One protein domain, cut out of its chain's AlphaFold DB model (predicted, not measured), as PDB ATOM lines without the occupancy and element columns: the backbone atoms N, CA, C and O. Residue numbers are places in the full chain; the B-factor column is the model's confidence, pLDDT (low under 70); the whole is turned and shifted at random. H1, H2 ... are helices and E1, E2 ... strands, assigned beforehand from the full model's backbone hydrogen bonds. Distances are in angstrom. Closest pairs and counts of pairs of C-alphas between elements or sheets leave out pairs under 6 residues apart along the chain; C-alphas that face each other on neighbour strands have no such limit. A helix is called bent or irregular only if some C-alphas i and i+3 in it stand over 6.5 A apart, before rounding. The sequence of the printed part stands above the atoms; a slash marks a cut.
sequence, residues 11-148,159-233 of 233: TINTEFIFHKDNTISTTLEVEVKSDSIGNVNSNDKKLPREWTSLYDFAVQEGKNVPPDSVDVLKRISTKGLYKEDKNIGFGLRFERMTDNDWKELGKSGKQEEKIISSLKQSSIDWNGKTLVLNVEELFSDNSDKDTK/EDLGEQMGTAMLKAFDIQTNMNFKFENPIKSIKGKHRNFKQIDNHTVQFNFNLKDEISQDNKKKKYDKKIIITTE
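Overview. This is residues 11 to 148 and 159 to 233 of the 233 residues of an uncharacterized protein of Capnocytophaga felis (UniProt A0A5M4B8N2). A broad, twisted sheet of seven strands has a smaller four-stranded sheet partly face to face with its E1, E7 and E10 side, a lopsided sandwich. H1 and H2 sit beside E3 and E4 at the broad sheet's other end, and the short helices H3, H4 and H6 form a loose row past the small sheet's E5 edge, on the same side of the broad sheet as the small sheet. The 213 printed residues include eight named helices and eleven named strands, in the order E1 E2 H1 H2 E3 E4 H3 H4 E5 E6 H5 H6 H7 E7 E8 E9 E10 H8 E11; the class is mixed, helices and strands. The whole is compact, with a radius of gyration of the C-alphas of 18.0 A and spans of 50 by 41 by 40 A.

Arrangement. The largest sheet, mixed, runs E3 (76 to 83), E4 (86 to 97), E2 (24 to 33), E1 (11 to 18), E7 (174 to 183), E10 (204 to 210), E9 (197 to 199). E1 and E7 are parallel at 15 degrees, with N 12 and O 176 2.8 A apart, within hydrogen-bond range. E1 and E2 form an antiparallel hairpin, with N 15 and O 27 2.8 A apart. The second sheet, all antiparallel, runs E5 (124 to 126), E6 (130 to 134), E11 (227 to 232), E8 (187 to 191); N 131 and O 230 of E6 and E11 are 2.8 A apart. The sheets form a sandwich, two sheets face to face, the facing parts 10.1 A centre to centre and the strands at 42 degrees. E2, H1 (54 to 60), H2 (67 to 75) and E3 make a split strand-helix-strand unit, E4 between its two strands, with a right-handed crossover. H1 and H2 are on the large sheet and touch, closest at the C-alphas of Tyr 55 and Leu 73, 5.0 A apart. H3 (99 to 107) and H4 (110 to 118) form a helical hairpin, closest at the C-alphas of Gly 106 and Glu 113, 4.7 A apart, at a steep tilt of 40 degrees. H4 touches H6 (161 to 164), closest at the C-alphas of Lys 114 and Gly 162, 6.0 A apart. H7 (167 to 172) and H8 (211 to 216) only just touch, with 3 pairs of C-alphas within 8 A, closest Lys 171 and Lys 212, 6.3 A. H8 only grazes the large sheet, H5 (135 to 138) the small one. Helix packing is mostly crossed. H1, H3, H4, H7 and H8 have every O i to N i+4 pair within hydrogen-bond range, irregular H2 (C-alphas 68 and 71 7.3 A apart) 3 of 5; H5 and H6 are too short.

Along the chain. E1 begins at C-alpha 11 (166.763, 247.296, 271.894); E11 ends at C-alpha 232 (147.428, 230.362, 258.105). E4 measures 31.2 A, E7 29.4 A, E2 28.9 A, H2 14.1 A.

Size, cuts and confidence. The C-alphas of Gly 62 and Lys 221 are farthest apart, 54.8 A. Residues 149 to 158 are not printed; C-alphas 148 and 159 are 22.8 A apart. E2 to H1, residues 34 to 53, is a long link. Mean pLDDT of the printed part is 78.3; residues 34 to 45, 106 to 121, 140 to 148, 159 to 173 and 216 to 223 are under 70.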
ATOM      1  N   THR A  11     167.525 247.781 273.043       87.12
ATOM      2  CA  THR A  11     166.763 247.296 271.894       87.12
ATOM      3  C   THR A  11     166.651 245.787 271.992       87.12
ATOM      4  O   THR A  11     167.659 245.085 272.023       87.12
ATOM      5  N   ILE A  12     165.417 245.301 272.036       86.31
ATOM      6  CA  ILE A  12     165.093 243.881 272.016       86.31
ATOM      7  C   ILE A  12     164.535 243.565 270.634       86.31
ATOM      8  O   ILE A  12     163.498 244.103 270.244       86.31
ATOM      9  N   ASN A  13     165.216 242.697 269.896       90.69
ATOM     10  CA  ASN A  13     164.731 242.167 268.631       90.69
ATOM     11  C   ASN A  13     164.372 240.701 268.828       90.69
ATOM     12  O   ASN A  13     165.229 239.895 269.187       90.69
ATOM     13  N   THR A  14     163.117 240.358 268.571       90.81
ATOM     14  CA  THR A  14     162.632 238.987 268.670       90.81
ATOM     15  C   THR A  14     162.029 238.556 267.344       90.81
ATOM     16  O   THR A  14     161.193 239.248 266.766       90.81
ATOM     17  N   GLU A  15     162.429 237.392 266.862       95.62
ATOM     18  CA  GLU A  15     161.851 236.742 265.697       95.62
ATOM     19  C   GLU A  15     161.304 235.377 266.098       95.62
ATOM     20  O   GLU A  15     162.042 234.542 266.614       95.62
ATOM     21  N   PHE A  16     160.022 235.158 265.831       96.00
ATOM     22  CA  PHE A  16     159.357 233.869 265.948       96.00
ATOM     23  C   PHE A  16     159.112 233.311 264.552       96.00
ATOM     24  O   PHE A  16     158.622 234.026 263.676       96.00
ATOM     25  N   ILE A  17     159.403 232.030 264.359       97.88
ATOM     26  CA  ILE A  17     159.049 231.270 263.163       97.88
ATOM     27  C   ILE A  17     158.100 230.156 263.596       97.88
ATOM     28  O   ILE A  17     158.471 229.281 264.376       97.88
ATOM     29  N   PHE A  18     156.873 230.210 263.090       97.69
ATOM     30  CA  PHE A  18     155.811 229.250 263.360       97.69
ATOM     31  C   PHE A  18     155.807 228.165 262.287       97.69
ATOM     32  O   PHE A  18     155.578 228.444 261.102       97.69
ATOM     33  N   HIS A  19     156.063 226.930 262.712       97.69
ATOM     34  CA  HIS A  19     156.209 225.778 261.830       97.69
ATOM     35  C   HIS A  19     154.923 224.948 261.748       97.69
ATOM     36  O   HIS A  19     154.123 224.904 262.689       97.69
ATOM     37  N   LYS A  20     154.730 224.244 260.626       94.44
ATOM     38  CA  LYS A  20     153.540 223.399 260.382       94.44
ATOM     39  C   LYS A  20     153.420 222.213 261.342       94.44
ATOM     40  O   LYS A  20     152.322 221.714 261.559       94.44
ATOM     41  N   ASP A  21     154.533 221.767 261.914       94.94
ATOM     42  CA  ASP A  21     154.617 220.662 262.880       94.94
ATOM     43  C   ASP A  21     154.310 221.093 264.325       94.94
ATOM     44  O   ASP A  21     154.625 220.376 265.271       94.94
ATOM     45  N   ASN A  22     153.681 222.260 264.497       93.56
ATOM     46  CA  ASN A  22     153.365 222.859 265.790       93.56
ATOM     47  C   ASN A  22     154.591 223.231 266.649       93.56
ATOM     48  O   ASN A  22     154.480 223.414 267.860       93.56
ATOM     49  N   THR A  23     155.767 223.366 266.038       95.25
ATOM     50  CA  THR A  23     156.948 223.894 266.725       95.25
ATOM     51  C   THR A  23     157.126 225.388 266.473       95.25
ATOM     52  O   THR A  23     156.594 225.954 265.508       95.25
ATOM     53  N   ILE A  24     157.891 226.041 267.347       94.69
ATOM     54  CA  ILE A  24     158.261 227.452 267.231       94.69
ATOM     55  C   ILE A  24     159.782 227.562 267.306       94.69
ATOM     56  O   ILE A  24     160.393 227.083 268.262       94.69
ATOM     57  N   SER A  25     160.397 228.216 266.324       96.06
ATOM     58  CA  SER A  25     161.777 228.690 266.463       96.06
ATOM     59  C   SER A  25     161.777 230.150 266.895       96.06
ATOM     60  O   SER A  25     161.021 230.953 266.351       96.06
ATOM     61  N   THR A  26     162.643 230.508 267.838       93.44
ATOM     62  CA  THR A  26     162.713 231.857 268.406       93.44
ATOM     63  C   THR A  26     164.146 232.357 268.374       93.44
ATOM     64  O   THR A  26     165.043 231.694 268.879       93.44
ATOM     65  N   THR A  27     164.381 233.541 267.820       93.75
ATOM     66  CA  THR A  27     165.644 234.276 267.979       93.75
ATOM     67  C   THR A  27     165.369 235.537 268.784       93.75
ATOM     68  O   THR A  27     164.512 236.326 268.405       93.75
ATOM     69  N   LEU A  28     166.089 235.725 269.884       88.00
ATOM     70  CA  LEU A  28     166.069 236.909 270.736       88.00
ATOM     71  C   LEU A  28     167.452 237.551 270.690       88.00
ATOM     72  O   LEU A  28     168.443 236.885 270.962       88.00
ATOM     73  N   GLU A  29     167.525 238.843 270.421       88.69
ATOM     74  CA  GLU A  29     168.746 239.634 270.534       88.69
ATOM     75  C   GLU A  29     168.475 240.852 271.412       88.69
ATOM     76  O   GLU A  29     167.530 241.607 271.174       88.69
ATOM     77  N   VAL A  30     169.302 241.032 272.439       83.62
ATOM     78  CA  VAL A  30     169.208 242.135 273.395       83.62
ATOM     79  C   VAL A  30     170.462 242.981 273.255       83.62
ATOM     80  O   VAL A  30     171.547 242.559 273.653       83.62
ATOM     81  N   GLU A  31     170.306 244.175 272.693       84.75
ATOM     82  CA  GLU A  31     171.361 245.178 272.573       84.75
ATOM     83  C   GLU A  31     171.181 246.241 273.657       84.75
ATOM     84  O   GLU A  31     170.134 246.885 273.746       84.75
ATOM     85  N   VAL A  32     172.218 246.463 274.461       78.81
ATOM     86  CA  VAL A  32     172.220 247.486 275.506       78.81
ATOM     87  C   VAL A  32     173.169 248.604 275.100       78.81
ATOM     88  O   VAL A  32     174.386 248.431 275.032       78.81
ATOM     89  N   LYS A  33     172.607 249.788 274.865       72.31
ATOM     90  CA  LYS A  33     173.370 251.007 274.605       72.31
ATOM     91  C   LYS A  33     173.542 251.749 275.918       72.31
ATOM     92  O   LYS A  33     172.623 252.409 276.405       72.31
ATOM     93  N   SER A  34     174.733 251.644 276.496       60.78
ATOM     94  CA  SER A  34     175.143 252.534 277.574       60.78
ATOM     95  C   SER A  34     176.613 252.916 277.437       60.78
ATOM     96  O   SER A  34     177.467 252.078 277.142       60.78
ATOM     97  N   ASP A  35     176.908 254.186 277.712       52.19
ATOM     98  CA  ASP A  35     178.273 254.723 277.769       52.19
ATOM     99  C   ASP A  35     179.064 254.188 278.981       52.19
ATOM    100  O   ASP A  35     180.259 254.438 279.117       52.19
ATOM    101  N   SER A  36     178.404 253.439 279.874       47.75
ATOM    102  CA  SER A  36     178.946 252.907 281.132       47.75
ATOM    103  C   SER A  36     179.190 251.392 281.101       47.75
ATOM    104  O   SER A  36     179.716 250.845 282.072       47.75
ATOM    105  N   ILE A  37     178.842 250.690 280.012       45.78
ATOM    106  CA  ILE A  37     179.108 249.248 279.821       45.78
ATOM    107  C   ILE A  37     180.579 249.039 279.430       45.78
ATOM    108  O   ILE A  37     180.934 248.438 278.425       45.78
ATOM    109  N   GLY A  38     181.484 249.551 280.259       41.53
ATOM    110  CA  GLY A  38     182.803 248.943 280.401       41.53
ATOM    111  C   GLY A  38     182.745 247.638 281.205       41.53
ATOM    112  O   GLY A  38     183.723 246.909 281.200       41.53
ATOM    113  N   ASN A  39     181.621 247.340 281.883       40.50
ATOM    114  CA  ASN A  39     181.568 246.345 282.964       40.50
ATOM    115  C   ASN A  39     180.324 245.428 282.989       40.50
ATOM    116  O   ASN A  39     180.057 244.812 284.018       40.50
ATOM    117  N   VAL A  40     179.568 245.263 281.894       45.03
ATOM    118  CA  VAL A  40     178.724 244.053 281.782       45.03
ATOM    119  C   VAL A  40     179.670 242.940 281.332       45.03
ATOM    120  O   VAL A  40     179.956 242.817 280.147       45.03
ATOM    121  N   ASN A  41     180.217 242.210 282.309       45.12
ATOM    122  CA  ASN A  41     181.231 241.144 282.210       45.12
ATOM    123  C   ASN A  41     182.701 241.582 282.319       45.12
ATOM    124  O   ASN A  41     183.528 241.240 281.476       45.12
ATOM    125  N   SER A  42     183.065 242.228 283.430       41.75
ATOM    126  CA  SER A  42     184.465 242.274 283.886       41.75
ATOM    127  C   SER A  42     184.952 240.957 284.526       41.75
ATOM    128  O   SER A  42     186.065 240.922 285.033       41.75
ATOM    129  N   ASN A  43     184.150 239.880 284.485       44.62
ATOM    130  CA  ASN A  43     184.547 238.517 284.862       44.62
ATOM    131  C   ASN A  43     184.551 237.590 283.617       44.62
ATOM    132  O   ASN A  43     183.645 236.795 283.383       44.62
ATOM    133  N   ASP A  44     185.571 237.771 282.778       50.47
ATOM    134  CA  ASP A  44     186.384 236.777 282.044       50.47
ATOM    135  C   ASP A  44     185.812 235.655 281.152       50.47
ATOM    136  O   ASP A  44     186.615 234.956 280.529       50.47
ATOM    137  N   LYS A  45     184.500 235.491 280.940       60.62
ATOM    138  CA  LYS A  45     184.011 234.590 279.866       60.62
ATOM    139  C   LYS A  45     183.315 235.352 278.752       60.62
ATOM    140  O   LYS A  45     182.141 235.708 278.833       60.62
ATOM    141  N   LYS A  46     184.074 235.608 277.684       75.88
ATOM    142  CA  LYS A  46     183.546 236.171 276.438       75.88
ATOM    143  C   LYS A  46     182.523 235.194 275.861       75.88
ATOM    144  O   LYS A  46     182.850 234.038 275.619       75.88
ATOM    145  N   LEU A  47     181.303 235.676 275.628       83.56
ATOM    146  CA  LEU A  47     180.321 234.934 274.844       83.56
ATOM    147  C   LEU A  47     180.894 234.635 273.446       83.56
ATOM    148  O   LEU A  47     181.687 235.428 272.924       83.56
ATOM    149  N   PRO A  48     180.502 233.516 272.821       88.81
ATOM    150  CA  PRO A  48     180.964 233.193 271.482       88.81
ATOM    151  C   PRO A  48     180.506 234.274 270.495       88.81
ATOM    152  O   PRO A  48     179.413 234.827 270.627       88.81
ATOM    153  N   ARG A  49     181.352 234.618 269.518       90.19
ATOM    154  CA  ARG A  49     180.997 235.608 268.483       90.19
ATOM    155  C   ARG A  49     179.982 235.053 267.481       90.19
ATOM    156  O   ARG A  49     179.155 235.799 266.975       90.19
ATOM    157  N   GLU A  50     180.033 233.744 267.257       93.81
ATOM    158  CA  GLU A  50     179.108 233.009 266.403       93.81
ATOM    159  C   GLU A  50     178.068 232.262 267.240       93.81
ATOM    160  O   GLU A  50     178.305 231.942 268.409       93.81
ATOM    161  N   TRP A  51     176.922 231.952 266.630       95.44
ATOM    162  CA  TRP A  51     175.909 231.102 267.253       95.44
ATOM    163  C   TRP A  51     176.517 229.754 267.637       95.44
ATOM    164  O   TRP A  51     176.932 228.984 266.776       95.44
ATOM    165  N   THR A  52     176.559 229.483 268.937       93.56
ATOM    166  CA  THR A  52     177.102 228.242 269.494       93.56
ATOM    167  C   THR A  52     176.037 227.597 270.357       93.56
ATOM    168  O   THR A  52     175.440 228.283 271.194       93.56
ATOM    169  N   SER A  53     175.790 226.300 270.163       93.25
ATOM    170  CA  SER A  53     174.807 225.585 270.974       93.25
ATOM    171  C   SER A  53     175.219 225.586 272.449       93.25
ATOM    172  O   SER A  53     176.410 225.602 272.774       93.25
ATOM    173  N   LEU A  54     174.256 225.561 273.369       87.62
ATOM    174  CA  LEU A  54     174.558 225.471 274.799       87.62
ATOM    175  C   LEU A  54     175.254 224.151 275.134       87.62
ATOM    176  O   LEU A  54     176.070 224.116 276.054       87.62
ATOM    177  N   TYR A  55     174.975 223.091 274.370       90.00
ATOM    178  CA  TYR A  55     175.711 221.832 274.447       90.00
ATOM    179  C   TYR A  55     177.196 222.027 274.112       90.00
ATOM    180  O   TYR A  55     178.048 221.716 274.941       90.00
ATOM    181  N   ASP A  56     177.513 222.582 272.939       91.88
ATOM    182  CA  ASP A  56     178.903 222.769 272.506       91.88
ATOM    183  C   ASP A  56     179.641 223.739 273.427       91.88
ATOM    184  O   ASP A  56     180.787 223.491 273.796       91.88
ATOM    185  N   PHE A  57     178.964 224.802 273.865       86.69
ATOM    186  CA  PHE A  57     179.507 225.748 274.832       86.69
ATOM    187  C   PHE A  57     179.822 225.065 276.172       86.69
ATOM    188  O   PHE A  57     180.898 225.260 276.729       86.69
ATOM    189  N   ALA A  58     178.929 224.209 276.681       83.94
ATOM    190  CA  ALA A  58     179.176 223.445 277.904       83.94
ATOM    191  C   ALA A  58     180.340 222.452 277.751       83.94
ATOM    192  O   ALA A  58     181.180 222.364 278.648       83.94
ATOM    193  N   VAL A  59     180.423 221.751 276.615       89.00
ATOM    194  CA  VAL A  59     181.515 220.814 276.307       89.00
ATOM    195  C   VAL A  59     182.861 221.540 276.218       89.00
ATOM    196  O   VAL A  59     183.834 221.081 276.816       89.00
ATOM    197  N   GLN A  60     182.922 222.689 275.537       88.19
ATOM    198  CA  GLN A  60     184.126 223.533 275.452       88.19
ATOM    199  C   GLN A  60     184.596 224.009 276.830       88.19
ATOM    200  O   GLN A  60     185.792 224.066 277.102       88.19
ATOM    201  N   GLU A  61     183.649 224.298 277.718       83.81
ATOM    202  CA  GLU A  61     183.886 224.713 279.101       83.81
ATOM    203  C   GLU A  61     184.218 223.544 280.048       83.81
ATOM    204  O   GLU A  61     184.368 223.748 281.256       83.81
ATOM    205  N   GLY A  62     184.308 222.312 279.534       85.38
ATOM    206  CA  GLY A  62     184.589 221.111 280.324       85.38
ATOM    207  C   GLY A  62     183.465 220.735 281.297       85.38
ATOM    208  O   GLY A  62     183.709 220.037 282.283       85.38
ATOM    209  N   LYS A  63     182.237 221.210 281.061       84.25
ATOM    210  CA  LYS A  63     181.071 220.907 281.899       84.25
ATOM    211  C   LYS A  63     180.446 219.579 281.483       84.25
ATOM    212  O   LYS A  63     180.300 219.285 280.300       84.25
ATOM    213  N   ASN A  64     180.018 218.798 282.472       84.38
ATOM    214  CA  ASN A  64     179.257 217.582 282.217       84.38
ATOM    215  C   ASN A  64     177.819 217.935 281.814       84.38
ATOM    216  O   ASN A  64     177.135 218.649 282.550       84.38
ATOM    217  N   VAL A  65     177.361 217.413 280.678       81.12
ATOM    218  CA  VAL A  65     175.987 217.597 280.200       81.12
ATOM    219  C   VAL A  65     175.190 216.319 280.469       81.12
ATOM    220  O   VAL A  65     175.586 215.258 279.983       81.12
ATOM    221  N   PRO A  66     174.074 216.382 281.219       80.50
ATOM    222  CA  PRO A  66     173.205 215.228 281.415       80.50
ATOM    223  C   PRO A  66     172.711 214.675 280.066       80.50
ATOM    224  O   PRO A  66     172.253 215.471 279.244       80.50
ATOM    225  N   PRO A  67     172.757 213.348 279.826       84.06
ATOM    226  CA  PRO A  67     172.304 212.745 278.568       84.06
ATOM    227  C   PRO A  67     170.892 213.181 278.158       84.06
ATOM    228  O   PRO A  67     170.667 213.529 277.001       84.06
ATOM    229  N   ASP A  68     169.984 213.266 279.130       81.12
ATOM    230  CA  ASP A  68     168.580 213.631 278.921       81.12
ATOM    231  C   ASP A  68     168.386 215.107 278.526       81.12
ATOM    232  O   ASP A  68     167.319 215.493 278.064       81.12
ATOM    233  N   SER A  69     169.412 215.952 278.678       77.75
ATOM    234  CA  SER A  69     169.376 217.375 278.308       77.75
ATOM    235  C   SER A  69     170.091 217.673 276.988       77.75
ATOM    236  O   SER A  69     170.033 218.805 276.509       77.75
ATOM    237  N   VAL A  70     170.776 216.690 276.390       86.50
ATOM    238  CA  VAL A  70     171.624 216.900 275.203       86.50
ATOM    239  C   VAL A  70     170.821 217.429 274.019       86.50
ATOM    240  O   VAL A  70     171.271 218.359 273.355       86.50
ATOM    241  N   ASP A  71     169.653 216.850 273.748       88.75
ATOM    242  CA  ASP A  71     168.841 217.226 272.587       88.75
ATOM    243  C   ASP A  71     168.357 218.682 272.672       88.75
ATOM    244  O   ASP A  71     168.600 219.486 271.771       88.75
ATOM    245  N   VAL A  72     167.761 219.052 273.807       83.94
ATOM    246  CA  VAL A  72     167.276 220.413 274.052       83.94
ATOM    247  C   VAL A  72     168.430 221.422 274.044       83.94
ATOM    248  O   VAL A  72     168.325 222.468 273.410       83.94
ATOM    249  N   LEU A  73     169.570 221.116 274.676       86.25
ATOM    250  CA  LEU A  73     170.723 222.029 274.710       86.25
ATOM    251  C   LEU A  73     171.404 222.216 273.350       86.25
ATOM    252  O   LEU A  73     172.050 223.241 273.138       86.25
ATOM    253  N   LYS A  74     171.267 221.261 272.424       92.31
ATOM    254  CA  LYS A  74     171.706 221.428 271.031       92.31
ATOM    255  C   LYS A  74     170.795 222.369 270.247       92.31
ATOM    256  O   LYS A  74     171.280 223.095 269.385       92.31
ATOM    257  N   ARG A  75     169.498 222.387 270.569       92.62
ATOM    258  CA  ARG A  75     168.493 223.271 269.952       92.62
ATOM    259  C   ARG A  75     168.495 224.691 270.517       92.62
ATOM    260  O   ARG A  75     167.803 225.555 269.982       92.62
ATOM    261  N   ILE A  76     169.280 224.958 271.562       89.88
ATOM    262  CA  ILE A  76     169.457 226.297 272.128       89.88
ATOM    263  C   ILE A  76     170.861 226.776 271.820       89.88
ATOM    264  O   ILE A  76     171.829 226.098 272.142       89.88
ATOM    265  N   SER A  77     170.987 227.959 271.234       91.81
ATOM    266  CA  SER A  77     172.272 228.576 270.923       91.81
ATOM    267  C   SER A  77     172.377 229.975 271.502       91.81
ATOM    268  O   SER A  77     171.383 230.687 271.631       91.81
ATOM    269  N   THR A  78     173.597 230.384 271.827       88.50
ATOM    270  CA  THR A  78     173.914 231.724 272.320       88.50
ATOM    271  C   THR A  78     175.000 232.369 271.470       88.50
ATOM    272  O   THR A  78     175.806 231.677 270.844       88.50
ATOM    273  N   LYS A  79     175.018 233.700 271.449       91.00
ATOM    274  CA  LYS A  79     176.139 234.503 270.951       91.00
ATOM    275  C   LYS A  79     176.236 235.815 271.719       91.00
ATOM    276  O   LYS A  79     175.246 236.307 272.257       91.00
ATOM    277  N   GLY A  80     177.413 236.422 271.733       87.75
ATOM    278  CA  GLY A  80     177.574 237.817 272.125       87.75
ATOM    279  C   GLY A  80     177.324 238.748 270.943       87.75
ATOM    280  O   GLY A  80     177.625 238.418 269.796       87.75
ATOM    281  N   LEU A  81     176.792 239.932 271.225       87.12
ATOM    282  CA  LEU A  81     176.711 241.025 270.260       87.12
ATOM    283  C   LEU A  81     177.910 241.934 270.490       87.12
ATOM    284  O   LEU A  81     178.129 242.394 271.608       87.12
ATOM    285  N   TYR A  82     178.698 242.179 269.449       86.12
ATOM    286  CA  TYR A  82     179.938 242.939 269.560       86.12
ATOM    287  C   TYR A  82     179.930 244.132 268.616       86.12
ATOM    288  O   TYR A  82     179.611 244.001 267.434       86.12
ATOM    289  N   LYS A  83     180.343 245.287 269.136       85.06
ATOM    290  CA  LYS A  83     180.761 246.432 268.331       85.06
ATOM    291  C   LYS A  83     182.255 246.598 268.542       85.06
ATOM    292  O   LYS A  83     182.690 246.898 269.654       85.06
ATOM    293  N   GLU A  84     183.020 246.337 267.485       83.56
ATOM    294  CA  GLU A  84     184.471 246.134 267.567       83.56
ATOM    295  C   GLU A  84     184.785 244.979 268.546       83.56
ATOM    296  O   GLU A  84     184.370 243.836 268.320       83.56
ATOM    297  N   ASP A  85     185.458 245.276 269.657       80.81
ATOM    298  CA  ASP A  85     185.800 244.308 270.705       80.81
ATOM    299  C   ASP A  85     184.980 244.468 271.987       80.81
ATOM    300  O   ASP A  85     185.180 243.731 272.956       80.81
ATOM    301  N   LYS A  86     184.020 245.398 271.995       82.06
ATOM    302  CA  LYS A  86     183.130 245.616 273.133       82.06
ATOM    303  C   LYS A  86     181.861 244.801 272.954       82.06
ATOM    304  O   LYS A  86     181.165 244.939 271.949       82.06
ATOM    305  N   ASN A  87     181.569 243.954 273.937       79.69
ATOM    306  CA  ASN A  87     180.275 243.298 274.021       79.69
ATOM    307  C   ASN A  87     179.213 244.364 274.343       79.69
ATOM    308  O   ASN A  87     179.348 245.105 275.314       79.69
ATOM    309  N   ILE A  88     178.193 244.450 273.498       84.12
ATOM    310  CA  ILE A  88     177.062 245.376 273.616       84.12
ATOM    311  C   ILE A  88     175.739 244.635 273.844       84.12
ATOM    312  O   ILE A  88     174.669 245.227 273.728       84.12
ATOM    313  N   GLY A  89     175.787 243.332 274.126       79.69
ATOM    314  CA  GLY A  89     174.596 242.515 274.268       79.69
ATOM    315  C   GLY A  89     174.812 241.025 274.033       79.69
ATOM    316  O   GLY A  89     175.932 240.516 273.913       79.69
ATOM    317  N   PHE A  90     173.699 240.314 273.923       84.38
ATOM    318  CA  PHE A  90     173.684 238.878 273.673       84.38
ATOM    319  C   PHE A  90     172.515 238.483 272.773       84.38
ATOM    320  O   PHE A  90     171.523 239.202 272.647       84.38
ATOM    321  N   GLY A  91     172.647 237.318 272.153       86.94
ATOM    322  CA  GLY A  91     171.597 236.652 271.405       86.94
ATOM    323  C   GLY A  91     171.325 235.265 271.969       86.94
ATOM    324  O   GLY A  91     172.253 234.570 272.378       86.94
ATOM    325  N   LEU A  92     170.063 234.854 271.949       88.81
ATOM    326  CA  LEU A  92     169.608 233.491 272.199       88.81
ATOM    327  C   LEU A  92     168.803 233.009 270.993       88.81
ATOM    328  O   LEU A  92     167.990 233.751 270.444       88.81
ATOM    329  N   ARG A  93     169.006 231.760 270.595       92.81
ATOM    330  CA  ARG A  93     168.226 231.091 269.557       92.81
ATOM    331  C   ARG A  93     167.704 229.773 270.097       92.81
ATOM    332  O   ARG A  93     168.451 229.040 270.728       92.81
ATOM    333  N   PHE A  94     166.447 229.490 269.810       92.31
ATOM    334  CA  PHE A  94     165.746 228.257 270.124       92.31
ATOM    335  C   PHE A  94     165.210 227.698 268.813       92.31
ATOM    336  O   PHE A  94     164.524 228.415 268.084       92.31
ATOM    337  N   GLU A  95     165.530 226.454 268.487       95.25
ATOM    338  CA  GLU A  95     165.144 225.836 267.219       95.25
ATOM    339  C   GLU A  95     164.054 224.789 267.431       95.25
ATOM    340  O   GLU A  95     164.222 223.867 268.226       95.25
ATOM    341  N   ARG A  96     162.943 224.928 266.695       95.12
ATOM    342  CA  ARG A  96     161.807 223.989 266.673       95.12
ATOM    343  C   ARG A  96     161.416 223.486 268.068       95.12
ATOM    344  O   ARG A  96     161.397 222.284 268.334       95.12
ATOM    345  N   MET A  97     161.098 224.419 268.959       91.25
ATOM    346  CA  MET A  97     160.653 224.114 270.314       91.25
ATOM    347  C   MET A  97     159.173 223.743 270.330       91.25
ATOM    348  O   MET A  97     158.341 224.427 269.730       91.25
ATOM    349  N   THR A  98     158.850 222.689 271.064       89.88
ATOM    350  CA  THR A  98     157.491 222.312 271.459       89.88
ATOM    351  C   THR A  98     157.140 222.909 272.824       89.88
ATOM    352  O   THR A  98     158.013 223.291 273.606       89.88
ATOM    353  N   ASP A  99     155.857 222.900 273.179       82.88
ATOM    354  CA  ASP A  99     155.414 223.248 274.537       82.88
ATOM    355  C   ASP A  99     156.035 222.358 275.621       82.88
ATOM    356  O   ASP A  99     156.222 222.793 276.758       82.88
ATOM    357  N   ASN A 100     156.335 221.098 275.295       83.31
ATOM    358  CA  ASN A 100     156.984 220.192 276.234       83.31
ATOM    359  C   ASN A 100     158.458 220.547 276.421       83.31
ATOM    360  O   ASN A 100     158.900 220.562 277.565       83.31
ATOM    361  N   ASP A 101     159.168 220.930 275.358       84.00
ATOM    362  CA  ASP A 101     160.558 221.392 275.465       84.00
ATOM    363  C   ASP A 101     160.657 222.613 276.395       84.00
ATOM    364  O   ASP A 101     161.529 222.682 277.261       84.00
ATOM    365  N   TRP A 102     159.708 223.553 276.295       77.38
ATOM    366  CA  TRP A 102     159.631 224.700 277.206       77.38
ATOM    367  C   TRP A 102     159.364 224.296 278.660       77.38
ATOM    368  O   TRP A 102     159.969 224.851 279.579       77.38
ATOM    369  N   LYS A 103     158.489 223.313 278.894       74.50
ATOM    370  CA  LYS A 103     158.244 222.776 280.244       74.50
ATOM    371  C   LYS A 103     159.465 222.052 280.798       74.50
ATOM    372  O   LYS A 103     159.694 222.106 282.002       74.50
ATOM    373  N   GLU A 104     160.211 221.342 279.962       72.31
ATOM    374  CA  GLU A 104     161.420 220.624 280.369       72.31
ATOM    375  C   GLU A 104     162.555 221.581 280.710       72.31
ATOM    376  O   GLU A 104     163.175 221.417 281.759       72.31
ATOM    377  N   LEU A 105     162.732 222.646 279.925       70.25
ATOM    378  CA  LEU A 105     163.634 223.740 280.277       70.25
ATOM    379  C   LEU A 105     163.241 224.425 281.585       70.25
ATOM    380  O   LEU A 105     164.105 224.731 282.393       70.25
ATOM    381  N   GLY A 106     161.948 224.620 281.849       63.62
ATOM    382  CA  GLY A 106     161.507 225.180 283.130       63.62
ATOM    383  C   GLY A 106     161.881 224.309 284.339       63.62
ATOM    384  O   GLY A 106     162.116 224.819 285.429       63.62
ATOM    385  N   LYS A 107     162.008 222.986 284.170       63.00
ATOM    386  CA  LYS A 107     162.327 222.066 285.278       63.00
ATOM    387  C   LYS A 107     163.797 222.098 285.709       63.00
ATOM    388  O   LYS A 107     164.091 221.594 286.793       63.00
ATOM    389  N   SER A 108     164.717 222.640 284.902       56.84
ATOM    390  CA  SER A 108     166.158 222.611 285.208       56.84
ATOM    391  C   SER A 108     166.594 223.619 286.276       56.84
ATOM    392  O   SER A 108     167.657 223.441 286.872       56.84
ATOM    393  N   GLY A 109     165.775 224.630 286.581       49.16
ATOM    394  CA  GLY A 109     166.048 225.599 287.639       49.16
ATOM    395  C   GLY A 109     165.728 227.047 287.265       49.16
ATOM    396  O   GLY A 109     165.297 227.379 286.166       49.16
ATOM    397  N   LYS A 110     165.941 227.935 288.245       52.84
ATOM    398  CA  LYS A 110     165.478 229.334 288.238       52.84
ATOM    399  C   LYS A 110     165.978 230.178 287.061       52.84
ATOM    400  O   LYS A 110     165.393 231.225 286.813       52.84
ATOM    401  N   GLN A 111     167.073 229.805 286.397       50.84
ATOM    402  CA  GLN A 111     167.667 230.628 285.339       50.84
ATOM    403  C   GLN A 111     166.973 230.399 283.995       50.84
ATOM    404  O   GLN A 111     166.694 231.354 283.271       50.84
ATOM    405  N   GLU A 112     166.623 229.155 283.684       51.56
ATOM    406  CA  GLU A 112     165.916 228.798 282.458       51.56
ATOM    407  C   GLU A 112     164.455 229.270 282.508       51.56
ATOM    408  O   GLU A 112     163.980 229.870 281.546       51.56
ATOM    409  N   GLU A 113     163.776 229.159 283.657       51.84
ATOM    410  CA  GLU A 113     162.442 229.757 283.878       51.84
ATOM    411  C   GLU A 113     162.439 231.287 283.670       51.84
ATOM    412  O   GLU A 113     161.495 231.861 283.111       51.84
ATOM    413  N   LYS A 114     163.522 231.972 284.065       54.22
ATOM    414  CA  LYS A 114     163.705 233.418 283.840       54.22
ATOM    415  C   LYS A 114     163.911 233.757 282.359       54.22
ATOM    416  O   LYS A 114     163.380 234.758 281.880       54.22
ATOM    417  N   ILE A 115     164.636 232.928 281.609       55.03
ATOM    418  CA  ILE A 115     164.801 233.098 280.155       55.03
ATOM    419  C   ILE A 115     163.459 232.883 279.438       55.03
ATOM    420  O   ILE A 115     163.059 233.711 278.621       55.03
ATOM    421  N   ILE A 116     162.715 231.835 279.802       55.62
ATOM    422  CA  ILE A 116     161.391 231.515 279.239       55.62
ATOM    423  C   ILE A 116     160.388 232.646 279.485       55.62
ATOM    424  O   ILE A 116     159.663 233.062 278.578       55.62
ATOM    425  N   SER A 117     160.361 233.185 280.705       54.22
ATOM    426  CA  SER A 117     159.495 234.320 281.049       54.22
ATOM    427  C   SER A 117     159.901 235.615 280.333       54.22
ATOM    428  O   SER A 117     159.024 236.386 279.935       54.22
ATOM    429  N   SER A 118     161.199 235.822 280.079       56.06
ATOM    430  CA  SER A 118     161.714 236.965 279.305       56.06
ATOM    431  C   SER A 118     161.305 236.919 277.830       56.06
ATOM    432  O   SER A 118     161.087 237.961 277.218       56.06
ATOM    433  N   LEU A 119     161.131 235.721 277.264       60.97
ATOM    434  CA  LEU A 119     160.664 235.526 275.886       60.97
ATOM    435  C   LEU A 119     159.161 235.771 275.710       60.97
ATOM    436  O   LEU A 119     158.671 235.746 274.583       60.97
ATOM    437  N   LYS A 120     158.423 235.988 276.810       66.75
ATOM    438  CA  LYS A 120     156.958 236.133 276.820       66.75
ATOM    439  C   LYS A 120     156.244 234.963 276.130       66.75
ATOM    440  O   LYS A 120     155.149 235.141 275.599       66.75
ATOM    441  N   GLN A 121     156.823 233.760 276.198       69.00
ATOM    442  CA  GLN A 121     156.281 232.554 275.562       69.00
ATOM    443  C   GLN A 121     154.835 232.266 275.993       69.00
ATOM    444  O   GLN A 121     154.036 231.822 275.183       69.00
ATOM    445  N   SER A 122     154.457 232.590 277.235       72.44
ATOM    446  CA  SER A 122     153.087 232.388 277.727       72.44
ATOM    447  C   SER A 122     152.030 233.240 277.010       72.44
ATOM    448  O   SER A 122     150.853 232.894 277.017       72.44
ATOM    449  N   SER A 123     152.437 234.329 276.345       82.69
ATOM    450  CA  SER A 123     151.543 235.159 275.532       82.69
ATOM    451  C   SER A 123     151.275 234.584 274.134       82.69
ATOM    452  O   SER A 123     150.473 235.151 273.391       82.69
ATOM    453  N   ILE A 124     151.934 233.483 273.768       89.44
ATOM    454  CA  ILE A 124     151.920 232.877 272.437       89.44
ATOM    455  C   ILE A 124     151.335 231.468 272.546       89.44
ATOM    456  O   ILE A 124     151.869 230.621 273.252       89.44
ATOM    457  N   ASP A 125     150.261 231.214 271.804       92.56
ATOM    458  CA  ASP A 125     149.664 229.885 271.647       92.56
ATOM    459  C   ASP A 125     149.584 229.551 270.152       92.56
ATOM    460  O   ASP A 125     148.888 230.226 269.387       92.56
ATOM    461  N   TRP A 126     150.357 228.554 269.727       94.69
ATOM    462  CA  TRP A 126     150.430 228.067 268.353       94.69
ATOM    463  C   TRP A 126     149.974 226.614 268.316       94.69
ATOM    464  O   TRP A 126     150.311 225.837 269.203       94.69
ATOM    465  N   ASN A 127     149.217 226.251 267.278       94.25
ATOM    466  CA  ASN A 127     148.725 224.883 267.091       94.25
ATOM    467  C   ASN A 127     149.075 224.269 265.721       94.25
ATOM    468  O   ASN A 127     148.403 223.343 265.266       94.25
ATOM    469  N   GLY A 128     150.069 224.817 265.017       94.75
ATOM    470  CA  GLY A 128     150.444 224.404 263.656       94.75
ATOM    471  C   GLY A 128     149.659 225.095 262.533       94.75
ATOM    472  O   GLY A 128     150.044 224.989 261.370       94.75
ATOM    473  N   LYS A 129     148.584 225.832 262.855       97.31
ATOM    474  CA  LYS A 129     147.769 226.570 261.871       97.31
ATOM    475  C   LYS A 129     147.370 227.972 262.326       97.31
ATOM    476  O   LYS A 129     147.347 228.906 261.519       97.31
ATOM    477  N   THR A 130     147.014 228.112 263.595       97.75
ATOM    478  CA  THR A 130     146.511 229.348 264.187       97.75
ATOM    479  C   THR A 130     147.420 229.782 265.325       97.75
ATOM    480  O   THR A 130     147.677 229.001 266.237       97.75
ATOM    481  N   LEU A 131     147.862 231.039 265.277       97.31
ATOM    482  CA  LEU A 131     148.513 231.731 266.383       97.31
ATOM    483  C   LEU A 131     147.471 232.562 267.127       97.31
ATOM    484  O   LEU A 131     146.774 233.383 266.524       97.31
ATOM    485  N   VAL A 132     147.408 232.394 268.440       97.00
ATOM    486  CA  VAL A 132     146.719 233.289 269.363       97.00
ATOM    487  C   VAL A 132     147.776 234.056 270.152       97.00
ATOM    488  O   VAL A 132     148.467 233.497 270.996       97.00
ATOM    489  N   LEU A 133     147.885 235.356 269.883       94.75
ATOM    490  CA  LEU A 133     148.733 236.276 270.633       94.75
ATOM    491  C   LEU A 133     147.899 236.984 271.704       94.75
ATOM    492  O   LEU A 133     146.986 237.753 271.382       94.75
ATOM    493  N   ASN A 134     148.213 236.746 272.974       91.62
ATOM    494  CA  ASN A 134     147.605 237.413 274.119       91.62
ATOM    495  C   ASN A 134     148.310 238.751 274.389       91.62
ATOM    496  O   ASN A 134     149.315 238.823 275.094       91.62
ATOM    497  N   VAL A 135     147.764 239.824 273.821       87.81
ATOM    498  CA  VAL A 135     148.335 241.175 273.899       87.81
ATOM    499  C   VAL A 135     148.349 241.696 275.338       87.81
ATOM    500  O   VAL A 135     149.275 242.397 275.729       87.81
ATOM    501  N   GLU A 136     147.352 241.337 276.148       82.19
ATOM    502  CA  GLU A 136     147.285 241.738 277.561       82.19
ATOM    503  C   GLU A 136     148.419 241.107 278.385       82.19
ATOM    504  O   GLU A 136     149.043 241.778 279.204       82.19
ATOM    505  N   GLU A 137     148.732 239.839 278.123       81.69
ATOM    506  CA  GLU A 137     149.795 239.102 278.815       81.69
ATOM    507  C   GLU A 137     151.204 239.464 278.328       81.69
ATOM    508  O   GLU A 137     152.165 239.446 279.098       81.69
ATOM    509  N   LEU A 138     151.337 239.874 277.064       78.88
ATOM    510  CA  LEU A 138     152.597 240.389 276.527       78.88
ATOM    511  C   LEU A 138     153.118 241.578 277.356       78.88
ATOM    512  O   LEU A 138     154.319 241.690 277.612       78.88
ATOM    513  N   PHE A 139     152.198 242.424 277.829       75.56
ATOM    514  CA  PHE A 139     152.493 243.613 278.629       75.56
ATOM    515  C   PHE A 139     152.283 243.425 280.135       75.56
ATOM    516  O   PHE A 139     152.547 244.358 280.897       75.56
ATOM    517  N   SER A 140     151.822 242.254 280.592       66.75
ATOM    518  CA  SER A 140     151.648 242.013 282.021       66.75
ATOM    519  C   SER A 140     153.000 241.842 282.709       66.75
ATOM    520  O   SER A 140     153.914 241.171 282.210       66.75
ATOM    521  N   ASP A 141     153.125 242.459 283.882       57.88
ATOM    522  CA  ASP A 141     154.253 242.225 284.771       57.88
ATOM    523  C   ASP A 141     153.979 240.934 285.554       57.88
ATOM    524  O   ASP A 141     153.180 240.904 286.488       57.88
ATOM    525  N   ASN A 142     154.574 239.823 285.117       45.91
ATOM    526  CA  ASN A 142     154.401 238.535 285.793       45.91
ATOM    527  C   ASN A 142     155.274 238.420 287.060       45.91
ATOM    528  O   ASN A 142     155.175 237.414 287.763       45.91
ATOM    529  N   SER A 143     156.066 239.446 287.408       44.25
ATOM    530  CA  SER A 143     156.934 239.459 288.597       44.25
ATOM    531  C   SER A 143     156.181 239.391 289.936       44.25
ATOM    532  O   SER A 143     156.779 239.108 290.975       44.25
ATOM    533  N   ASP A 144     154.871 239.649 289.943       37.03
ATOM    534  CA  ASP A 144     154.061 239.680 291.167       37.03
ATOM    535  C   ASP A 144     153.561 238.304 291.635       37.03
ATOM    536  O   ASP A 144     153.077 238.181 292.766       37.03
ATOM    537  N   LYS A 145     153.678 237.248 290.817       37.12
ATOM    538  CA  LYS A 145     153.243 235.902 291.235       37.12
ATOM    539  C   LYS A 145     154.259 235.187 292.136       37.12
ATOM    540  O   LYS A 145     153.833 234.424 293.000       37.12
ATOM    541  N   ASP A 146     155.548 235.524 292.051       37.09
ATOM    542  CA  ASP A 146     156.613 234.812 292.783       37.09
ATOM    543  C   ASP A 146     157.098 235.510 294.067       37.09
ATOM    544  O   ASP A 146     157.757 234.904 294.916       37.09
ATOM    545  N   THR A 147     156.733 236.775 294.293       31.81
ATOM    546  CA  THR A 147     157.191 237.536 295.474       31.81
ATOM    547  C   THR A 147     156.427 237.223 296.764       31.81
ATOM    548  O   THR A 147     156.878 237.600 297.851       31.81
ATOM    549  N   LYS A 148     155.308 236.489 296.704       31.59
ATOM    550  CA  LYS A 148     154.537 236.120 297.907       31.59
ATOM    551  C   LYS A 148     155.049 234.876 298.637       31.59
ATOM    552  O   LYS A 148     154.633 234.672 299.776       31.59
ATOM    553  N   GLU A 159     175.018 237.970 289.581       36.44
ATOM    554  CA  GLU A 159     175.122 237.277 288.282       36.44
ATOM    555  C   GLU A 159     173.781 237.043 287.560       36.44
ATOM    556  O   GLU A 159     173.698 236.260 286.618       36.44
ATOM    557  N   ASP A 160     172.719 237.749 287.952       42.38
ATOM    558  CA  ASP A 160     171.375 237.513 287.418       42.38
ATOM    559  C   ASP A 160     170.890 238.679 286.541       42.38
ATOM    560  O   ASP A 160     170.304 239.643 287.029       42.38
ATOM    561  N   LEU A 161     171.040 238.578 285.215       39.38
ATOM    562  CA  LEU A 161     170.438 239.531 284.262       39.38
ATOM    563  C   LEU A 161     168.901 239.597 284.380       39.38
ATOM    564  O   LEU A 161     168.315 240.668 284.225       39.38
ATOM    565  N   GLY A 162     168.253 238.478 284.731       39.78
ATOM    566  CA  GLY A 162     166.814 238.430 285.018       39.78
ATOM    567  C   GLY A 162     166.411 239.093 286.344       39.78
ATOM    568  O   GLY A 162     165.248 239.437 286.518       39.78
ATOM    569  N   GLU A 163     167.351 239.295 287.274       39.47
ATOM    570  CA  GLU A 163     167.126 240.027 288.533       39.47
ATOM    571  C   GLU A 163     167.572 241.498 288.417       39.47
ATOM    572  O   GLU A 163     166.987 242.377 289.051       39.47
ATOM    573  N   GLN A 164     168.546 241.795 287.545       38.91
ATOM    574  CA  GLN A 164     168.950 243.163 287.222       38.91
ATOM    575  C   GLN A 164     167.811 243.924 286.535       38.91
ATOM    576  O   GLN A 164     167.492 245.026 286.972       38.91
ATOM    577  N   MET A 165     167.091 243.326 285.577       43.03
ATOM    578  CA  MET A 165     165.900 243.943 284.966       43.03
ATOM    579  C   MET A 165     164.647 243.873 285.860       43.03
ATOM    580  O   MET A 165     163.561 243.521 285.408       43.03
ATOM    581  N   GLY A 166     164.760 244.217 287.144       44.72
ATOM    582  CA  GLY A 166     163.585 244.394 287.995       44.72
ATOM    583  C   GLY A 166     162.624 245.443 287.415       44.72
ATOM    584  O   GLY A 166     163.030 246.336 286.667       44.72
ATOM    585  N   THR A 167     161.348 245.401 287.806       44.25
ATOM    586  CA  THR A 167     160.291 246.337 287.370       44.25
ATOM    587  C   THR A 167     160.704 247.818 287.461       44.25
ATOM    588  O   THR A 167     160.268 248.643 286.661       44.25
ATOM    589  N   ALA A 168     161.571 248.176 288.415       39.44
ATOM    590  CA  ALA A 168     162.120 249.527 288.559       39.44
ATOM    591  C   ALA A 168     163.145 249.898 287.463       39.44
ATOM    592  O   ALA A 168     163.167 251.046 287.023       39.44
ATOM    593  N   MET A 169     163.943 248.938 286.985       41.81
ATOM    594  CA  MET A 169     164.883 249.111 285.873       41.81
ATOM    595  C   MET A 169     164.136 249.124 284.531       41.81
ATOM    596  O   MET A 169     164.343 250.036 283.741       41.81
ATOM    597  N   LEU A 170     163.155 248.237 284.315       51.62
ATOM    598  CA  LEU A 170     162.294 248.265 283.115       51.62
ATOM    599  C   LEU A 170     161.537 249.598 282.958       51.62
ATOM    600  O   LEU A 170     161.362 250.094 281.848       51.62
ATOM    601  N   LYS A 171     161.131 250.218 284.075       51.91
ATOM    602  CA  LYS A 171     160.501 251.551 284.094       51.91
ATOM    603  C   LYS A 171     161.490 252.702 283.900       51.91
ATOM    604  O   LYS A 171     161.073 253.775 283.471       51.91
ATOM    605  N   ALA A 172     162.772 252.513 284.206       51.50
ATOM    606  CA  ALA A 172     163.811 253.530 284.034       51.50
ATOM    607  C   ALA A 172     164.458 253.485 282.638       51.50
ATOM    608  O   ALA A 172     164.884 254.524 282.132       51.50
ATOM    609  N   PHE A 173     164.454 252.330 281.970       64.75
ATOM    610  CA  PHE A 173     165.135 252.102 280.694       64.75
ATOM    611  C   PHE A 173     164.225 252.357 279.504       64.75
ATOM    612  O   PHE A 173     163.045 252.018 279.512       64.75
ATOM    613  N   ASP A 174     164.761 253.016 278.484       76.25
ATOM    614  CA  ASP A 174     164.062 253.139 277.210       76.25
ATOM    615  C   ASP A 174     164.192 251.818 276.441       76.25
ATOM    616  O   ASP A 174     165.249 251.532 275.879       76.25
ATOM    617  N   ILE A 175     163.163 250.967 276.520       80.81
ATOM    618  CA  ILE A 175     163.177 249.617 275.940       80.81
ATOM    619  C   ILE A 175     162.339 249.616 274.670       80.81
ATOM    620  O   ILE A 175     161.107 249.535 274.716       80.81
ATOM    621  N   GLN A 176     163.030 249.669 273.538       88.19
ATOM    622  CA  GLN A 176     162.430 249.449 272.233       88.19
ATOM    623  C   GLN A 176     162.355 247.945 271.973       88.19
ATOM    624  O   GLN A 176     163.378 247.267 271.940       88.19
ATOM    625  N   THR A 177     161.150 247.426 271.768       87.88
ATOM    626  CA  THR A 177     160.918 246.016 271.438       87.88
ATOM    627  C   THR A 177     160.417 245.906 270.005       87.88
ATOM    628  O   THR A 177     159.449 246.569 269.628       87.88
ATOM    629  N   ASN A 178     161.066 245.060 269.211       93.50
ATOM    630  CA  ASN A 178     160.674 244.745 267.845       93.50
ATOM    631  C   ASN A 178     160.419 243.243 267.742       93.50
ATOM    632  O   ASN A 178     161.345 242.452 267.903       93.50
ATOM    633  N   MET A 179     159.175 242.849 267.478       94.00
ATOM    634  CA  MET A 179     158.797 241.442 267.346       94.00
ATOM    635  C   MET A 179     158.345 241.156 265.919       94.00
ATOM    636  O   MET A 179     157.417 241.795 265.425       94.00
ATOM    637  N   ASN A 180     158.960 240.170 265.275       97.06
ATOM    638  CA  ASN A 180     158.520 239.632 263.992       97.06
ATOM    639  C   ASN A 180     157.964 238.223 264.200       97.06
ATOM    640  O   ASN A 180     158.603 237.383 264.828       97.06
ATOM    641  N   PHE A 181     156.787 237.962 263.647       97.56
ATOM    642  CA  PHE A 181     156.119 236.666 263.682       97.56
ATOM    643  C   PHE A 181     156.006 236.177 262.239       97.56
ATOM    644  O   PHE A 181     155.225 236.727 261.457       97.56
ATOM    645  N   LYS A 182     156.828 235.191 261.882       98.44
ATOM    646  CA  LYS A 182     156.923 234.591 260.549       98.44
ATOM    647  C   LYS A 182     156.226 233.240 260.523       98.44
ATOM    648  O   LYS A 182     156.389 232.444 261.441       98.44
ATOM    649  N   PHE A 183     155.506 232.950 259.453       98.50
ATOM    650  CA  PHE A 183     154.747 231.716 259.283       98.50
ATOM    651  C   PHE A 183     155.265 230.930 258.078       98.50
ATOM    652  O   PHE A 183     155.464 231.498 257.005       98.50
ATOM    653  N   GLU A 184     155.446 229.613 258.218       97.69
ATOM    654  CA  GLU A 184     155.798 228.753 257.071       97.69
ATOM    655  C   GLU A 184     154.695 228.734 255.996       97.69
ATOM    656  O   GLU A 184     154.991 228.652 254.805       97.69
ATOM    657  N   ASN A 185     153.426 228.813 256.406       97.62
ATOM    658  CA  ASN A 185     152.280 228.938 255.503       97.62
ATOM    659  C   ASN A 185     151.867 230.408 255.337       97.62
ATOM    660  O   ASN A 185     152.005 231.180 256.290       97.62
ATOM    661  N   PRO A 186     151.301 230.793 254.175       98.25
ATOM    662  CA  PRO A 186     150.744 232.125 253.994       98.25
ATOM    663  C   PRO A 186     149.664 232.437 255.036       98.25
ATOM    664  O   PRO A 186     148.887 231.573 255.456       98.25
ATOM    665  N   ILE A 187     149.599 233.700 255.443       98.62
ATOM    666  CA  ILE A 187     148.580 234.229 256.339       98.62
ATOM    667  C   ILE A 187     147.263 234.313 255.571       98.62
ATOM    668  O   ILE A 187     147.119 235.086 254.626       98.62
ATOM    669  N   LYS A 188     146.268 233.557 256.034       98.44
ATOM    670  CA  LYS A 188     144.915 233.545 255.478       98.44
ATOM    671  C   LYS A 188     144.039 234.645 256.068       98.44
ATOM    672  O   LYS A 188     143.235 235.251 255.364       98.44
ATOM    673  N   SER A 189     144.135 234.875 257.377       98.31
ATOM    674  CA  SER A 189     143.335 235.902 258.050       98.31
ATOM    675  C   SER A 189     143.956 236.364 259.358       98.31
ATOM    676  O   SER A 189     144.549 235.566 260.079       98.31
ATOM    677  N   ILE A 190     143.701 237.623 259.704       98.25
ATOM    678  CA  ILE A 190     144.051 238.222 260.990       98.25
ATOM    679  C   ILE A 190     142.769 238.775 261.618       98.25
ATOM    680  O   ILE A 190     142.024 239.512 260.972       98.25
ATOM    681  N   LYS A 191     142.503 238.419 262.875       97.81
ATOM    682  CA  LYS A 191     141.414 238.966 263.694       97.81
ATOM    683  C   LYS A 191     142.000 239.658 264.917       97.81
ATOM    684  O   LYS A 191     142.868 239.102 265.579       97.81
ATOM    685  N   GLY A 192     141.475 240.831 265.242       94.69
ATOM    686  CA  GLY A 192     141.979 241.672 266.323       94.69
ATOM    687  C   GLY A 192     142.836 242.829 265.808       94.69
ATOM    688  O   GLY A 192     143.377 242.781 264.702       94.69
ATOM    689  N   LYS A 193     142.933 243.897 266.597       91.38
ATOM    690  CA  LYS A 193     143.619 245.134 266.235       91.38
ATOM    691  C   LYS A 193     144.418 245.694 267.404       91.38
ATOM    692  O   LYS A 193     143.899 245.897 268.499       91.38
ATOM    693  N   HIS A 194     145.659 246.068 267.111       91.06
ATOM    694  CA  HIS A 194     146.513 246.862 267.985       91.06
ATOM    695  C   HIS A 194     147.258 247.911 267.150       91.06
ATOM    696  O   HIS A 194     147.633 247.631 266.015       91.06
ATOM    697  N   ARG A 195     147.477 249.126 267.674       90.19
ATOM    698  CA  ARG A 195     148.108 250.230 266.907       90.19
ATOM    699  C   ARG A 195     149.511 249.913 266.379       90.19
ATOM    700  O   ARG A 195     149.910 250.426 265.346       90.19
ATOM    701  N   ASN A 196     150.224 249.075 267.118       91.88
ATOM    702  CA  ASN A 196     151.627 248.741 266.898       91.88
ATOM    703  C   ASN A 196     151.797 247.418 266.144       91.88
ATOM    704  O   ASN A 196     152.921 246.974 265.930       91.88
ATOM    705  N   PHE A 197     150.680 246.787 265.777       94.69
ATOM    706  CA  PHE A 197     150.646 245.523 265.068       94.69
ATOM    707  C   PHE A 197     150.329 245.768 263.592       94.69
ATOM    708  O   PHE A 197     149.349 246.442 263.266       94.69
ATOM    709  N   LYS A 198     151.137 245.204 262.693       96.56
ATOM    710  CA  LYS A 198     150.935 245.305 261.242       96.56
ATOM    711  C   LYS A 198     151.376 244.030 260.532       96.56
ATOM    712  O   LYS A 198     152.358 243.411 260.921       96.56
ATOM    713  N   GLN A 199     150.688 243.674 259.456       97.69
ATOM    714  CA  GLN A 199     151.187 242.693 258.495       97.69
ATOM    715  C   GLN A 199     152.151 243.394 257.534       97.69
ATOM    716  O   GLN A 199     151.825 244.474 257.037       97.69
ATOM    717  N   ILE A 200     153.336 242.823 257.314       97.38
ATOM    718  CA  ILE A 200     154.358 243.419 256.434       97.38
ATOM    719  C   ILE A 200     154.510 242.661 255.111       97.38
ATOM    720  O   ILE A 200     154.896 243.265 254.118       97.38
ATOM    721  N   ASP A 201     154.149 241.377 255.085       98.06
ATOM    722  CA  ASP A 201     154.052 240.556 253.877       98.06
ATOM    723  C   ASP A 201     153.070 239.383 254.099       98.06
ATOM    724  O   ASP A 201     152.406 239.290 255.135       98.06
ATOM    725  N   ASN A 202     152.941 238.483 253.121       98.31
ATOM    726  CA  ASN A 202     151.997 237.360 253.183       98.31
ATOM    727  C   ASN A 202     152.366 236.275 254.209       98.31
ATOM    728  O   ASN A 202     151.550 235.401 254.464       98.31
ATOM    729  N   HIS A 203     153.553 236.322 254.803       98.44
ATOM    730  CA  HIS A 203     154.069 235.357 255.775       98.44
ATOM    731  C   HIS A 203     154.502 235.999 257.092       98.44
ATOM    732  O   HIS A 203     154.855 235.274 258.018       98.44
ATOM    733  N   THR A 204     154.484 237.325 257.206       98.44
ATOM    734  CA  THR A 204     155.081 238.019 258.343       98.44
ATOM    735  C   THR A 204     154.177 239.116 258.874       98.44
ATOM    736  O   THR A 204     153.717 240.006 258.147       98.44
ATOM    737  N   VAL A 205     153.990 239.106 260.191       98.25
ATOM    738  CA  VAL A 205     153.455 240.244 260.938       98.25
ATOM    739  C   VAL A 205     154.503 240.780 261.904       98.25
ATOM    740  O   VAL A 205     155.400 240.066 262.345       98.25
ATOM    741  N   GLN A 206     154.381 242.056 262.233       97.25
ATOM    742  CA  GLN A 206     155.296 242.785 263.089       97.25
ATOM    743  C   GLN A 206     154.530 243.452 264.229       97.25
ATOM    744  O   GLN A 206     153.456 244.020 264.016       97.25
ATOM    745  N   PHE A 207     155.119 243.424 265.422       94.62
ATOM    746  CA  PHE A 207     154.647 244.140 266.597       94.62
ATOM    747  C   PHE A 207     155.820 244.888 267.235       94.62
ATOM    748  O   PHE A 207     156.652 244.298 267.920       94.62
ATOM    749  N   ASN A 208     155.871 246.201 267.012       93.56
ATOM    750  CA  ASN A 208     156.953 247.046 267.513       93.56
ATOM    751  C   ASN A 208     156.414 248.072 268.495       93.56
ATOM    752  O   ASN A 208     155.492 248.817 268.167       93.56
ATOM    753  N   PHE A 209     156.994 248.146 269.684       88.56
ATOM    754  CA  PHE A 209     156.523 249.047 270.726       88.56
ATOM    755  C   PHE A 209     157.657 249.466 271.654       88.56
ATOM    756  O   PHE A 209     158.632 248.742 271.848       88.56
ATOM    757  N   ASN A 210     157.482 250.627 272.272       87.62
ATOM    758  CA  ASN A 210     158.268 251.022 273.423       87.62
ATOM    759  C   ASN A 210     157.561 250.548 274.700       87.62
ATOM    760  O   ASN A 210     156.369 250.812 274.887       87.62
ATOM    761  N   LEU A 211     158.269 249.837 275.578       80.12
ATOM    762  CA  LEU A 211     157.651 249.235 276.764       80.12
ATOM    763  C   LEU A 211     157.104 250.294 277.738       80.12
ATOM    764  O   LEU A 211     156.023 250.108 278.302       80.12
ATOM    765  N   LYS A 212     157.805 251.423 277.910       77.94
ATOM    766  CA  LYS A 212     157.341 252.515 278.778       77.94
ATOM    767  C   LYS A 212     156.037 253.105 278.264       77.94
ATOM    768  O   LYS A 212     155.131 253.333 279.061       77.94
ATOM    769  N   ASP A 213     155.913 253.315 276.958       80.56
ATOM    770  CA  ASP A 213     154.692 253.857 276.353       80.56
ATOM    771  C   ASP A 213     153.505 252.900 276.496       80.56
ATOM    772  O   ASP A 213     152.357 253.336 276.635       80.56
ATOM    773  N   GLU A 214     153.752 251.590 276.485       78.75
ATOM    774  CA  GLU A 214     152.685 250.611 276.674       78.75
ATOM    775  C   GLU A 214     152.214 250.519 278.129       78.75
ATOM    776  O   GLU A 214     150.999 250.493 278.345       78.75
ATOM    777  N   ILE A 215     153.133 250.574 279.102       71.25
ATOM    778  CA  ILE A 215     152.834 250.483 280.545       71.25
ATOM    779  C   ILE A 215     152.312 251.810 281.132       71.25
ATOM    780  O   ILE A 215     151.442 251.799 282.000       71.25
ATOM    781  N   SER A 216     152.845 252.959 280.699       66.75
ATOM    782  CA  SER A 216     152.509 254.288 281.257       66.75
ATOM    783  C   SER A 216     151.150 254.821 280.810       66.75
ATOM    784  O   SER A 216     150.555 255.666 281.483       66.75
ATOM    785  N   GLN A 217     150.636 254.335 279.682       59.59
ATOM    786  CA  GLN A 217     149.295 254.669 279.237       59.59
ATOM    787  C   GLN A 217     148.285 253.955 280.134       59.59
ATOM    788  O   GLN A 217     147.933 252.807 279.876       59.59
ATOM    789  N   ASP A 218     147.837 254.659 281.180       52.53
ATOM    790  CA  ASP A 218     146.769 254.263 282.105       52.53
ATOM    791  C   ASP A 218     145.690 253.480 281.330       52.53
ATOM    792  O   ASP A 218     145.081 254.007 280.392       52.53
ATOM    793  N   ASN A 219     145.498 252.202 281.685       51.12
ATOM    794  CA  ASN A 219     144.710 251.167 280.984       51.12
ATOM    795  C   ASN A 219     143.232 251.528 280.701       51.12
ATOM    796  O   ASN A 219     142.454 250.712 280.215       51.12
ATOM    797  N   LYS A 220     142.805 252.754 281.001       47.19
ATOM    798  CA  LYS A 220     141.410 253.195 281.041       47.19
ATOM    799  C   LYS A 220     140.838 253.652 279.695       47.19
ATOM    800  O   LYS A 220     139.643 253.925 279.642       47.19
ATOM    801  N   LYS A 221     141.630 253.765 278.614       52.59
ATOM    802  CA  LYS A 221     141.132 254.286 277.313       52.59
ATOM    803  C   LYS A 221     141.650 253.598 276.036       52.59
ATOM    804  O   LYS A 221     141.456 254.139 274.946       52.59
ATOM    805  N   LYS A 222     142.289 252.425 276.103       60.44
ATOM    806  CA  LYS A 222     142.798 251.756 274.887       60.44
ATOM    807  C   LYS A 222     141.700 250.932 274.191       60.44
ATOM    808  O   LYS A 222     141.204 249.956 274.738       60.44
ATOM    809  N   LYS A 223     141.339 251.325 272.961       68.81
ATOM    810  CA  LYS A 223     140.472 250.572 272.029       68.81
ATOM    811  C   LYS A 223     141.289 249.527 271.250       68.81
ATOM    812  O   LYS A 223     141.388 249.625 270.027       68.81
ATOM    813  N   TYR A 224     141.934 248.592 271.939       81.56
ATOM    814  CA  TYR A 224     142.646 247.490 271.283       81.56
ATOM    815  C   TYR A 224     142.110 246.156 271.772       81.56
ATOM    816  O   TYR A 224     141.629 246.045 272.901       81.56
ATOM    817  N   ASP A 225     142.183 245.156 270.904       89.69
ATOM    818  CA  ASP A 225     141.718 243.820 271.237       89.69
ATOM    819  C   ASP A 225     142.722 243.130 272.163       89.69
ATOM    820  O   ASP A 225     143.934 243.203 271.963       89.69
ATOM    821  N   LYS A 226     142.209 242.424 273.176       90.12
ATOM    822  CA  LYS A 226     143.024 241.661 274.141       90.12
ATOM    823  C   LYS A 226     143.840 240.551 273.480       90.12
ATOM    824  O   LYS A 226     144.848 240.110 274.024       90.12
ATOM    825  N   LYS A 227     143.372 240.069 272.330       94.12
ATOM    826  CA  LYS A 227     143.991 238.991 271.569       94.12
ATOM    827  C   LYS A 227     144.052 239.353 270.097       94.12
ATOM    828  O   LYS A 227     143.122 239.965 269.569       94.12
ATOM    829  N   ILE A 228     145.113 238.903 269.444       96.31
ATOM    830  CA  ILE A 228     145.227 238.881 267.988       96.31
ATOM    831  C   ILE A 228     145.293 237.416 267.569       96.31
ATOM    832  O   ILE A 228     146.098 236.653 268.096       96.31
ATOM    833  N   ILE A 229     144.410 237.015 266.659       98.06
ATOM    834  CA  ILE A 229     144.311 235.647 266.148       98.06
ATOM    835  C   ILE A 229     144.721 235.665 264.683       98.06
ATOM    836  O   ILE A 229     144.096 236.346 263.870       98.06
ATOM    837  N   ILE A 230     145.752 234.904 264.346       98.44
ATOM    838  CA  ILE A 230     146.297 234.802 262.995       98.44
ATOM    839  C   ILE A 230     146.112 233.366 262.542       98.44
ATOM    840  O   ILE A 230     146.578 232.444 263.203       98.44
ATOM    841  N   THR A 231     145.425 233.168 261.426       98.44
ATOM    842  CA  THR A 231     145.212 231.845 260.835       98.44
ATOM    843  C   THR A 231     145.959 231.772 259.518       98.44
ATOM    844  O   THR A 231     145.826 232.666 258.680       98.44
ATOM    845  N   THR A 232     146.715 230.697 259.340       98.12
ATOM    846  CA  THR A 232     147.428 230.362 258.105       98.12
ATOM    847  C   THR A 232     146.628 229.364 257.261       98.12
ATOM    848  O   THR A 232     145.615 228.815 257.722       98.12
ATOM    849  N   GLU A 233     147.028 229.187 256.002       95.12
ATOM    850  CA  GLU A 233     146.410 228.225 255.074       95.12
ATOM    851  C   GLU A 233     146.413 226.779 255.589       95.12
ATOM    852  O   GLU A 233     147.426 226.315 256.164       95.12
TER     853      GLU A 233